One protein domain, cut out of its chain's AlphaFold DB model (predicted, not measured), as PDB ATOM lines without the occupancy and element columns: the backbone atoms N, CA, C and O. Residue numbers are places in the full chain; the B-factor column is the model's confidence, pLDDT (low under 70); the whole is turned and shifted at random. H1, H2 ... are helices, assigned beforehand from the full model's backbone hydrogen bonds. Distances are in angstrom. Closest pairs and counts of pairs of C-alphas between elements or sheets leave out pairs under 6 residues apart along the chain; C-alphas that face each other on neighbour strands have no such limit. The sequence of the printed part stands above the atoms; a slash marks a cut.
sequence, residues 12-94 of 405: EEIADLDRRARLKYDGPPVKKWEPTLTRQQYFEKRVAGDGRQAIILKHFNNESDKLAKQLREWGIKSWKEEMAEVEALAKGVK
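What this domain is: This is residues 12 to 94 of the 405 residues of an uncharacterized protein of Cohnella sp. LGH (UniProt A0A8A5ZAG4). What is the main picture? A long arm, residues 12 to 32 with H1 at its start, sticks out from a small body of four helices, H2 to H5, joined by tight links. In the body H2 and H5 pack at about a right angle, while H3 and H4 lie nearer the arm. What are its make-up and size? The printed part has 83 residues with five named helices, H1 to H5 in chain order, no named strand, and is all helix. It is extended, with a radius of gyration of the C-alphas of 19.9 A and spans of 70 by 23 by 16 A.

Where its parts are: Where does the first helix run? H1, residues 12 to 25, is 19.9 A long and begins at C-alpha 12, (134.285, 130.152, 116.315). Where are the others? H2 is residues 39 to 47, H3 52 to 59 and H4 64 to 73, 14.4 A long. H5, residues 79 to 92, is 20.5 A long and ends at C-alpha 92, (67.261, 139.105, 129.578).

How they stand to each other: Which helices meet? H5 touches H2 with residues 85 to 90 alone, about perpendicular at 78 degrees, the closest C-alphas being those of Val 47 and Val 86, 6.0 A apart. H3 is close but not clearly touching to H2, C-alphas 46 and 52 being closest at 7.5 A, and to H4, C-alphas 56 and 64 at 6.3 A. Which stay apart? H1 is apart from the other helices; H2 and H4 are only just apart, at 8.2 A. Are the backbones whole? Every O i to N i+4 pair is within hydrogen-bond range in H1, H2, H3 and H4, and 9 of 10 in H5.

The domain as a whole: How large is it? The two farthest C-alphas, of Glu 12 and Lys 94, are 70.8 A apart; the printed part has no cut. Which link is long, and where is confidence low? The link H1 to H2, 13 residues, is long; pLDDT is under 70 at residues 26 to 35 and 91 to 94.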
ATOM      1  N   GLU A  12     135.020 129.458 115.255       83.88
ATOM      2  CA  GLU A  12     134.285 130.152 116.315       83.88
ATOM      3  C   GLU A  12     133.488 131.354 115.788       83.88
ATOM      4  O   GLU A  12     132.334 131.534 116.172       83.88
ATOM      5  N   GLU A  13     134.046 132.128 114.852       83.88
ATOM      6  CA  GLU A  13     133.342 133.244 114.201       83.88
ATOM      7  C   GLU A  13     132.184 132.754 113.327       83.88
ATOM      8  O   GLU A  13     131.123 133.377 113.303       83.88
ATOM      9  N   ILE A  14     132.353 131.613 112.651       82.88
ATOM     10  CA  ILE A  14     131.277 130.978 111.878       82.88
ATOM     11  C   ILE A  14     130.154 130.516 112.817       82.88
ATOM     12  O   ILE A  14     128.986 130.766 112.535       82.88
ATOM     13  N   ALA A  15     130.487 129.906 113.959       86.06
ATOM     14  CA  ALA A  15     129.493 129.462 114.937       86.06
ATOM     15  C   ALA A  15     128.731 130.629 115.596       86.06
ATOM     16  O   ALA A  15     127.534 130.504 115.874       86.06
ATOM     17  N   ASP A  16     129.393 131.764 115.839       84.62
ATOM     18  CA  ASP A  16     128.737 132.957 116.383       84.62
ATOM     19  C   ASP A  16     127.845 133.645 115.336       84.62
ATOM     20  O   ASP A  16     126.728 134.067 115.652       84.62
ATOM     21  N   LEU A  17     128.271 133.680 114.067       82.81
ATOM     22  CA  LEU A  17     127.436 134.144 112.954       82.81
ATOM     23  C   LEU A  17     126.190 133.270 112.772       82.81
ATOM     24  O   LEU A  17     125.096 133.815 112.637       82.81
ATOM     25  N   ASP A  18     126.322 131.946 112.854       82.38
ATOM     26  CA  ASP A  18     125.188 131.016 112.765       82.38
ATOM     27  C   ASP A  18     124.207 131.194 113.933       82.38
ATOM     28  O   ASP A  18     122.987 131.166 113.755       82.38
ATOM     29  N   ARG A  19     124.720 131.448 115.145       81.94
ATOM     30  CA  ARG A  19     123.888 131.738 116.320       81.94
ATOM     31  C   ARG A  19     123.117 133.050 116.153       81.94
ATOM     32  O   ARG A  19     121.925 133.099 116.464       81.94
ATOM     33  N   ARG A  20     123.768 134.102 115.644       77.69
ATOM     34  CA  ARG A  20     123.126 135.397 115.356       77.69
ATOM     35  C   ARG A  20     122.121 135.295 114.212       77.69
ATOM     36  O   ARG A  20     121.061 135.907 114.297       77.69
ATOM     37  N   ALA A  21     122.421 134.506 113.181       76.88
ATOM     38  CA  ALA A  21     121.500 134.236 112.087       76.88
ATOM     39  C   ALA A  21     120.231 133.548 112.611       76.88
ATOM     40  O   ALA A  21     119.138 134.053 112.377       76.88
ATOM     41  N   ARG A  22     120.352 132.484 113.416       74.19
ATOM     42  CA  ARG A  22     119.182 131.805 114.008       74.19
ATOM     43  C   ARG A  22     118.324 132.731 114.866       74.19
ATOM     44  O   ARG A  22     117.113 132.754 114.709       74.19
ATOM     45  N   LEU A  23     118.935 133.579 115.696       70.19
ATOM     46  CA  LEU A  23     118.191 134.579 116.478       70.19
ATOM     47  C   LEU A  23     117.460 135.615 115.606       70.19
ATOM     48  O   LEU A  23     116.413 136.116 116.008       70.19
ATOM     49  N   LYS A  24     118.003 135.937 114.427       72.38
ATOM     50  CA  LYS A  24     117.409 136.896 113.486       72.38
ATOM     51  C   LYS A  24     116.302 136.274 112.625       72.38
ATOM     52  O   LYS A  24     115.350 136.975 112.301       72.38
ATOM     53  N   TYR A  25     116.424 134.996 112.261       70.25
ATOM     54  CA  TYR A  25     115.487 134.309 111.365       70.25
ATOM     55  C   TYR A  25     114.370 133.548 112.096       70.25
ATOM     56  O   TYR A  25     113.255 133.513 111.583       70.25
ATOM     57  N   ASP A  26     114.619 132.996 113.288       67.12
ATOM     58  CA  ASP A  26     113.624 132.163 113.988       67.12
ATOM     59  C   ASP A  26     112.642 132.972 114.856       67.12
ATOM     60  O   ASP A  26     111.599 132.453 115.258       67.12
ATOM     61  N   GLY A  27     112.936 134.252 115.121       62.25
ATOM     62  CA  GLY A  27     112.113 135.121 115.966       62.25
ATOM     63  C   GLY A  27     111.962 134.612 117.413       62.25
ATOM     64  O   GLY A  27     112.409 133.519 117.769       62.25
ATOM     65  N   PRO A  28     111.358 135.397 118.320       61.69
ATOM     66  CA  PRO A  28     110.982 134.876 119.629       61.69
ATOM     67  C   PRO A  28     109.980 133.722 119.446       61.69
ATOM     68  O   PRO A  28     109.059 133.850 118.637       61.69
ATOM     69  N   PRO A  29     110.113 132.605 120.190       59.50
ATOM     70  CA  PRO A  29     109.212 131.469 120.055       59.50
ATOM     71  C   PRO A  29     107.782 131.926 120.345       59.50
ATOM     72  O   PRO A  29     107.430 132.236 121.486       59.50
ATOM     73  N   VAL A  30     106.955 131.983 119.299       58.84
ATOM     74  CA  VAL A  30     105.541 132.336 119.412       58.84
ATOM     75  C   VAL A  30     104.877 131.239 120.235       58.84
ATOM     76  O   VAL A  30     104.659 130.120 119.764       58.84
ATOM     77  N   LYS A  31     104.610 131.536 121.510       59.84
ATOM     78  CA  LYS A  31     103.908 130.623 122.413       59.84
ATOM     79  C   LYS A  31     102.599 130.223 121.733       59.84
ATOM     80  O   LYS A  31     101.818 131.098 121.362       59.84
ATOM     81  N   LYS A  32     102.374 128.915 121.533       61.00
ATOM     82  CA  LYS A  32     101.115 128.404 120.967       61.00
ATOM     83  C   LYS A  32      99.971 128.971 121.798       61.00
ATOM     84  O   LYS A  32      99.858 128.681 122.984       61.00
ATOM     85  N   TRP A  33      99.207 129.857 121.176       61.50
ATOM     86  CA  TRP A  33      98.178 130.625 121.849       61.50
ATOM     87  C   TRP A  33      96.992 129.712 122.185       61.50
ATOM     88  O   TRP A  33      96.481 129.013 121.305       61.50
ATOM     89  N   GLU A  34      96.585 129.702 123.453       66.31
ATOM     90  CA  GLU A  34      95.432 128.948 123.950       66.31
ATOM     91  C   GLU A  34      94.193 129.854 123.993       66.31
ATOM     92  O   GLU A  34      94.323 131.018 124.376       66.31
ATOM     93  N   PRO A  35      92.995 129.348 123.642       66.19
ATOM     94  CA  PRO A  35      91.756 130.110 123.724       66.19
ATOM     95  C   PRO A  35      91.507 130.674 125.125       66.19
ATOM     96  O   PRO A  35      91.167 129.935 126.044       66.19
ATOM     97  N   THR A  36      91.641 131.990 125.296       76.06
ATOM     98  CA  THR A  36      91.453 132.644 126.605       76.06
ATOM     99  C   THR A  36      90.001 133.001 126.914       76.06
ATOM    100  O   THR A  36      89.705 133.418 128.030       76.06
ATOM    101  N   LEU A  37      89.094 132.877 125.939       89.44
ATOM    102  CA  LEU A  37      87.716 133.349 126.055       89.44
ATOM    103  C   LEU A  37      86.737 132.178 126.172       89.44
ATOM    104  O   LEU A  37      86.729 131.283 125.328       89.44
ATOM    105  N   THR A  38      85.885 132.189 127.199       93.50
ATOM    106  CA  THR A  38      84.782 131.221 127.327       93.50
ATOM    107  C   THR A  38      83.587 131.620 126.453       93.50
ATOM    108  O   THR A  38      83.445 132.788 126.078       93.50
ATOM    109  N   ARG A  39      82.683 130.668 126.159       93.31
ATOM    110  CA  ARG A  39      81.440 130.934 125.398       93.31
ATOM    111  C   ARG A  39      80.664 132.108 125.996       93.31
ATOM    112  O   ARG A  39      80.224 132.996 125.278       93.31
ATOM    113  N   GLN A  40      80.537 132.126 127.320       92.06
ATOM    114  CA  GLN A  40      79.790 133.155 128.031       92.06
ATOM    115  C   GLN A  40      80.463 134.533 127.925       92.06
ATOM    116  O   GLN A  40      79.803 135.499 127.557       92.06
ATOM    117  N   GLN A  41      81.782 134.612 128.130       93.25
ATOM    118  CA  GLN A  41      82.535 135.867 127.999       93.25
ATOM    119  C   GLN A  41      82.490 136.435 126.574       93.25
ATOM    120  O   GLN A  41      82.456 137.653 126.393       93.25
ATOM    121  N   TYR A  42      82.489 135.567 125.555       94.12
ATOM    122  CA  TYR A  42      82.305 135.984 124.167       94.12
ATOM    123  C   TYR A  42      80.970 136.695 123.977       94.12
ATOM    124  O   TYR A  42      80.933 137.829 123.497       94.12
ATOM    125  N   PHE A  43      79.876 136.060 124.392       93.38
ATOM    126  CA  PHE A  43      78.550 136.633 124.213       93.38
ATOM    127  C   PHE A  43      78.306 137.864 125.083       93.38
ATOM    128  O   PHE A  43      77.699 138.811 124.598       93.38
ATOM    129  N   GLU A  44      78.837 137.917 126.305       90.00
ATOM    130  CA  GLU A  44      78.792 139.122 127.144       90.00
ATOM    131  C   GLU A  44      79.456 140.317 126.444       90.00
ATOM    132  O   GLU A  44      78.878 141.401 126.392       90.00
ATOM    133  N   LYS A  45      80.620 140.115 125.809       90.62
ATOM    134  CA  LYS A  45      81.288 141.155 125.005       90.62
ATOM    135  C   LYS A  45      80.478 141.561 123.774       90.62
ATOM    136  O   LYS A  45      80.379 142.747 123.471       90.62
ATOM    137  N   ARG A  46      79.866 140.598 123.076       92.38
ATOM    138  CA  ARG A  46      78.997 140.877 121.918       92.38
ATOM    139  C   ARG A  46      77.747 141.662 122.326       92.38
ATOM    140  O   ARG A  46      77.380 142.598 121.622       92.38
ATOM    141  N   VAL A  47      77.138 141.333 123.467       85.56
ATOM    142  CA  VAL A  47      76.002 142.071 124.051       85.56
ATOM    143  C   VAL A  47      76.427 143.476 124.493       85.56
ATOM    144  O   VAL A  47      75.675 144.423 124.284       85.56
ATOM    145  N   ALA A  48      77.647 143.640 125.015       82.56
ATOM    146  CA  ALA A  48      78.228 144.945 125.347       82.56
ATOM    147  C   ALA A  48      78.560 145.819 124.116       82.56
ATOM    148  O   ALA A  48      78.928 146.982 124.271       82.56
ATOM    149  N   GLY A  49      78.413 145.288 122.897       84.06
ATOM    150  CA  GLY A  49      78.609 146.026 121.650       84.06
ATOM    151  C   GLY A  49      80.001 145.892 121.032       84.06
ATOM    152  O   GLY A  49      80.275 146.563 120.035       84.06
ATOM    153  N   ASP A  50      80.869 145.018 121.554       88.12
ATOM    154  CA  ASP A  50      82.158 144.748 120.916       88.12
ATOM    155  C   ASP A  50      81.945 144.079 119.542       88.12
ATOM    156  O   ASP A  50      81.271 143.049 119.379       88.12
ATOM    157  N   GLY A  51      82.557 144.673 118.516       88.00
ATOM    158  CA  GLY A  51      82.586 144.108 117.173       88.00
ATOM    159  C   GLY A  51      83.395 142.811 117.128       88.00
ATOM    160  O   GLY A  51      84.391 142.659 117.835       88.00
ATOM    161  N   ARG A  52      83.012 141.880 116.244       91.38
ATOM    162  CA  ARG A  52      83.720 140.599 116.065       91.38
ATOM    163  C   ARG A  52      85.220 140.804 115.812       91.38
ATOM    164  O   ARG A  52      86.025 140.121 116.427       91.38
ATOM    165  N   GLN A  53      85.591 141.790 114.994       89.75
ATOM    166  CA  GLN A  53      86.994 142.124 114.712       89.75
ATOM    167  C   GLN A  53      87.757 142.624 115.945       89.75
ATOM    168  O   GLN A  53      88.893 142.222 116.167       89.75
ATOM    169  N   ALA A  54      87.122 143.427 116.805       89.06
ATOM    170  CA  ALA A  54      87.744 143.886 118.046       89.06
ATOM    171  C   ALA A  54      88.009 142.720 119.014       89.06
ATOM    172  O   ALA A  54      89.036 142.694 119.695       89.06
ATOM    173  N   ILE A  55      87.108 141.731 119.045       91.25
ATOM    174  CA  ILE A  55      87.295 140.502 119.823       91.25
ATOM    175  C   ILE A  55      88.415 139.651 119.216       91.25
ATOM    176  O   ILE A  55      89.265 139.182 119.966       91.25
ATOM    177  N   ILE A  56      88.468 139.493 117.888       90.69
ATOM    178  CA  ILE A  56      89.538 138.744 117.205       90.69
ATOM    179  C   ILE A  56      90.907 139.394 117.463       90.69
ATOM    180  O   ILE A  56      91.873 138.707 117.788       90.69
ATOM    181  N   LEU A  57      91.002 140.719 117.376       86.38
ATOM    182  CA  LEU A  57      92.257 141.429 117.598       86.38
ATOM    183  C   LEU A  57      92.758 141.253 119.039       86.38
ATOM    184  O   LEU A  57      93.915 140.911 119.254       86.38
ATOM    185  N   LYS A  58      91.873 141.436 120.030       88.06
ATOM    186  CA  LYS A  58      92.240 141.387 121.456       88.06
ATOM    187  C   LYS A  58      92.421 139.972 121.997       88.06
ATOM    188  O   LYS A  58      93.272 139.753 122.850       88.06
ATOM    189  N   HIS A  59      91.591 139.034 121.545       88.44
ATOM    190  CA  HIS A  59      91.485 137.691 122.118       88.44
ATOM    191  C   HIS A  59      91.844 136.591 121.136       88.44
ATOM    192  O   HIS A  59      91.678 135.451 121.502       88.44
ATOM    193  N   PHE A  60      92.268 136.871 119.904       86.50
ATOM    194  CA  PHE A  60      92.645 135.828 118.936       86.50
ATOM    195  C   PHE A  60      93.862 136.212 118.087       86.50
ATOM    196  O   PHE A  60      94.108 135.577 117.067       86.50
ATOM    197  N   ASN A  61      94.629 137.236 118.484       84.69
ATOM    198  CA  ASN A  61      95.826 137.701 117.770       84.69
ATOM    199  C   ASN A  61      95.588 137.943 116.266       84.69
ATOM    200  O   ASN A  61      96.414 137.594 115.428       84.69
ATOM    201  N   ASN A  62      94.423 138.502 115.925       86.50
ATOM    202  CA  ASN A  62      93.997 138.740 114.543       86.50
ATOM    203  C   ASN A  62      93.735 137.470 113.691       86.50
ATOM    204  O   ASN A  62      93.597 137.556 112.474       86.50
ATOM    205  N   GLU A  63      93.623 136.284 114.299       87.50
ATOM    206  CA  GLU A  63      93.379 135.027 113.582       87.50
ATOM    207  C   GLU A  63      91.881 134.665 113.550       87.50
ATOM    208  O   GLU A  63      91.338 134.038 114.468       87.50
ATOM    209  N   SER A  64      91.186 135.025 112.466       90.06
ATOM    210  CA  SER A  64      89.739 134.787 112.307       90.06
ATOM    211  C   SER A  64      89.341 133.308 112.338       90.06
ATOM    212  O   SER A  64      88.255 132.966 112.823       90.06
ATOM    213  N   ASP A  65      90.216 132.426 111.855       91.06
ATOM    214  CA  ASP A  65      89.953 130.988 111.750       91.06
ATOM    215  C   ASP A  65      89.889 130.308 113.116       91.06
ATOM    216  O   ASP A  65      89.099 129.379 113.310       91.06
ATOM    217  N   LYS A  66      90.656 130.808 114.094       89.56
ATOM    218  CA  LYS A  66      90.613 130.319 115.477       89.56
ATOM    219  C   LYS A  66      89.273 130.630 116.128       89.56
ATOM    220  O   LYS A  66      88.654 129.722 116.682       89.56
ATOM    221  N   LEU A  67      88.775 131.861 115.982       91.06
ATOM    222  CA  LEU A  67      87.431 132.204 116.449       91.06
ATOM    223  C   LEU A  67      86.372 131.358 115.726       91.06
ATOM    224  O   LEU A  67      85.461 130.840 116.362       91.06
ATOM    225  N   ALA A  68      86.493 131.160 114.410       91.19
ATOM    226  CA  ALA A  68      85.548 130.336 113.652       91.19
ATOM    227  C   ALA A  68      85.564 128.853 114.070       91.19
ATOM    228  O   ALA A  68      84.531 128.181 114.024       91.19
ATOM    229  N   LYS A  69      86.723 128.316 114.463       92.69
ATOM    230  CA  LYS A  69      86.838 126.969 115.033       92.69
ATOM    231  C   LYS A  69      86.180 126.903 116.411       92.69
ATOM    232  O   LYS A  69      85.384 126.002 116.647       92.69
ATOM    233  N   GLN A  70      86.432 127.891 117.265       91.62
ATOM    234  CA  GLN A  70      85.873 127.933 118.613       91.62
ATOM    235  C   GLN A  70      84.346 128.126 118.616       91.62
ATOM    236  O   GLN A  70      83.641 127.456 119.363       91.62
ATOM    237  N   LEU A  71      83.808 128.956 117.713       92.50
ATOM    238  CA  LEU A  71      82.360 129.086 117.503       92.50
ATOM    239  C   LEU A  71      81.733 127.749 117.073       92.50
ATOM    240  O   LEU A  71      80.697 127.361 117.611       92.50
ATOM    241  N   ARG A  72      82.391 126.997 116.175       93.06
ATOM    242  CA  ARG A  72      81.949 125.647 115.780       93.06
ATOM    243  C   ARG A  72      81.984 124.658 116.944       93.06
ATOM    244  O   ARG A  72      81.052 123.872 117.081       93.06
ATOM    245  N   GLU A  73      83.017 124.713 117.785       93.31
ATOM    246  CA  GLU A  73      83.123 123.900 119.006       93.31
ATOM    247  C   GLU A  73      82.010 124.227 120.016       93.31
ATOM    248  O   GLU A  73      81.512 123.334 120.697       93.31
ATOM    249  N   TRP A  74      81.544 125.479 120.060       93.69
ATOM    250  CA  TRP A  74      80.380 125.895 120.856       93.69
ATOM    251  C   TRP A  74      79.023 125.588 120.206       93.69
ATOM    252  O   TRP A  74      77.985 125.899 120.793       93.69
ATOM    253  N   GLY A  75      79.012 124.975 119.021       93.38
ATOM    254  CA  GLY A  75      77.796 124.611 118.293       93.38
ATOM    255  C   GLY A  75      77.199 125.725 117.430       93.38
ATOM    256  O   GLY A  75      76.101 125.547 116.914       93.38
ATOM    257  N   ILE A  76      77.910 126.839 117.235       92.19
ATOM    258  CA  ILE A  76      77.483 127.977 116.412       92.19
ATOM    259  C   ILE A  76      78.057 127.784 115.006       92.19
ATOM    260  O   ILE A  76      79.256 127.953 114.764       92.19
ATOM    261  N   LYS A  77      77.205 127.390 114.062       90.00
ATOM    262  CA  LYS A  77      77.583 127.062 112.680       90.00
ATOM    263  C   LYS A  77      77.422 128.244 111.735       90.00
ATOM    264  O   LYS A  77      78.049 128.264 110.678       90.00
ATOM    265  N   SER A  78      76.588 129.218 112.090       90.62
ATOM    266  CA  SER A  78      76.315 130.376 111.243       90.62
ATOM    267  C   SER A  78      76.243 131.683 112.025       90.62
ATOM    268  O   SER A  78      75.919 131.716 113.210       90.62
ATOM    269  N   TRP A  79      76.475 132.791 111.321       86.00
ATOM    270  CA  TRP A  79      76.301 134.137 111.871       86.00
ATOM    271  C   TRP A  79      74.863 134.400 112.354       86.00
ATOM    272  O   TRP A  79      74.660 135.125 113.322       86.00
ATOM    273  N   LYS A  80      73.857 133.769 111.731       87.19
ATOM    274  CA  LYS A  80      72.454 133.882 112.163       87.19
ATOM    275  C   LYS A  80      72.230 133.265 113.546       87.19
ATOM    276  O   LYS A  80      71.526 133.855 114.356       87.19
ATOM    277  N   GLU A  81      72.839 132.111 113.816       89.88
ATOM    278  CA  GLU A  81      72.782 131.455 115.131       89.88
ATOM    279  C   GLU A  81      73.522 132.277 116.192       89.88
ATOM    280  O   GLU A  81      73.002 132.470 117.288       89.88
ATOM    281  N   GLU A  82      74.684 132.836 115.837       90.12
ATOM    282  CA  GLU A  82      75.436 133.744 116.709       90.12
ATOM    283  C   GLU A  82      74.582 134.953 117.124       90.12
ATOM    284  O   GLU A  82      74.477 135.269 118.308       90.12
ATOM    285  N   MET A  83      73.938 135.613 116.157       86.50
ATOM    286  CA  MET A  83      73.087 136.775 116.419       86.50
ATOM    287  C   MET A  83      71.835 136.409 117.221       86.50
ATOM    288  O   MET A  83      71.466 137.153 118.125       86.50
ATOM    289  N   ALA A  84      71.211 135.258 116.951       86.25
ATOM    290  CA  ALA A  84      70.058 134.788 117.717       86.25
ATOM    291  C   ALA A  84      70.402 134.555 119.200       86.25
ATOM    292  O   ALA A  84      69.599 134.872 120.078       86.25
ATOM    293  N   GLU A  85      71.603 134.049 119.491       86.81
ATOM    294  CA  GLU A  85      72.077 133.832 120.859       86.81
ATOM    295  C   GLU A  85      72.431 135.153 121.568       86.81
ATOM    296  O   GLU A  85      72.046 135.353 122.724       86.81
ATOM    297  N   VAL A  86      73.051 136.104 120.855       86.12
ATOM    298  CA  VAL A  86      73.255 137.483 121.343       86.12
ATOM    299  C   VAL A  86      71.914 138.143 121.675       86.12
ATOM    300  O   VAL A  86      71.766 138.739 122.739       86.12
ATOM    301  N   GLU A  87      70.911 138.015 120.803       81.50
ATOM    302  CA  GLU A  87      69.574 138.566 121.031       81.50
ATOM    303  C   GLU A  87      68.846 137.897 122.202       81.50
ATOM    304  O   GLU A  87      68.150 138.578 122.959       81.50
ATOM    305  N   ALA A  88      68.983 136.579 122.368       82.50
ATOM    306  CA  ALA A  88      68.383 135.850 123.481       82.50
ATOM    307  C   ALA A  88      68.953 136.315 124.830       82.50
ATOM    308  O   ALA A  88      68.189 136.575 125.763       82.50
ATOM    309  N   LEU A  89      70.274 136.500 124.911       81.06
ATOM    310  CA  LEU A  89      70.943 137.021 126.105       81.06
ATOM    311  C   LEU A  89      70.619 138.504 126.341       81.06
ATOM    312  O   LEU A  89      70.332 138.903 127.470       81.06
ATOM    313  N   ALA A  90      70.550 139.311 125.280       71.19
ATOM    314  CA  ALA A  90      70.169 140.722 125.366       71.19
ATOM    315  C   ALA A  90      68.709 140.927 125.816       71.19
ATOM    316  O   ALA A  90      68.412 141.892 126.515       71.19
ATOM    317  N   LYS A  91      67.780 140.020 125.478       66.88
ATOM    318  CA  LYS A  91      66.378 140.083 125.946       66.88
ATOM    319  C   LYS A  91      66.243 139.909 127.466       66.88
ATOM    320  O   LYS A  91      65.281 140.424 128.036       66.88
ATOM    321  N   GLY A  92      67.192 139.229 128.116       55.53
ATOM    322  CA  GLY A  92      67.261 139.105 129.578       55.53
ATOM    323  C   GLY A  92      67.808 140.357 130.274       55.53
ATOM    324  O   GLY A  92      67.415 140.663 131.398       55.53
ATOM    325  N   VAL A  93      68.649 141.131 129.585       53.50
ATOM    326  CA  VAL A  93      69.205 142.393 130.079       53.50
ATOM    327  C   VAL A  93      68.327 143.535 129.570       53.50
ATOM    328  O   VAL A  93      68.605 144.164 128.552       53.50
ATOM    329  N   LYS A  94      67.215 143.816 130.262       53.19
ATOM    330  CA  LYS A  94      66.445 145.046 130.020       53.19
ATOM    331  C   LYS A  94      67.311 146.249 130.416       53.19
ATOM    332  O   LYS A  94      67.172 146.770 131.515       53.19
TER     333      LYS A  94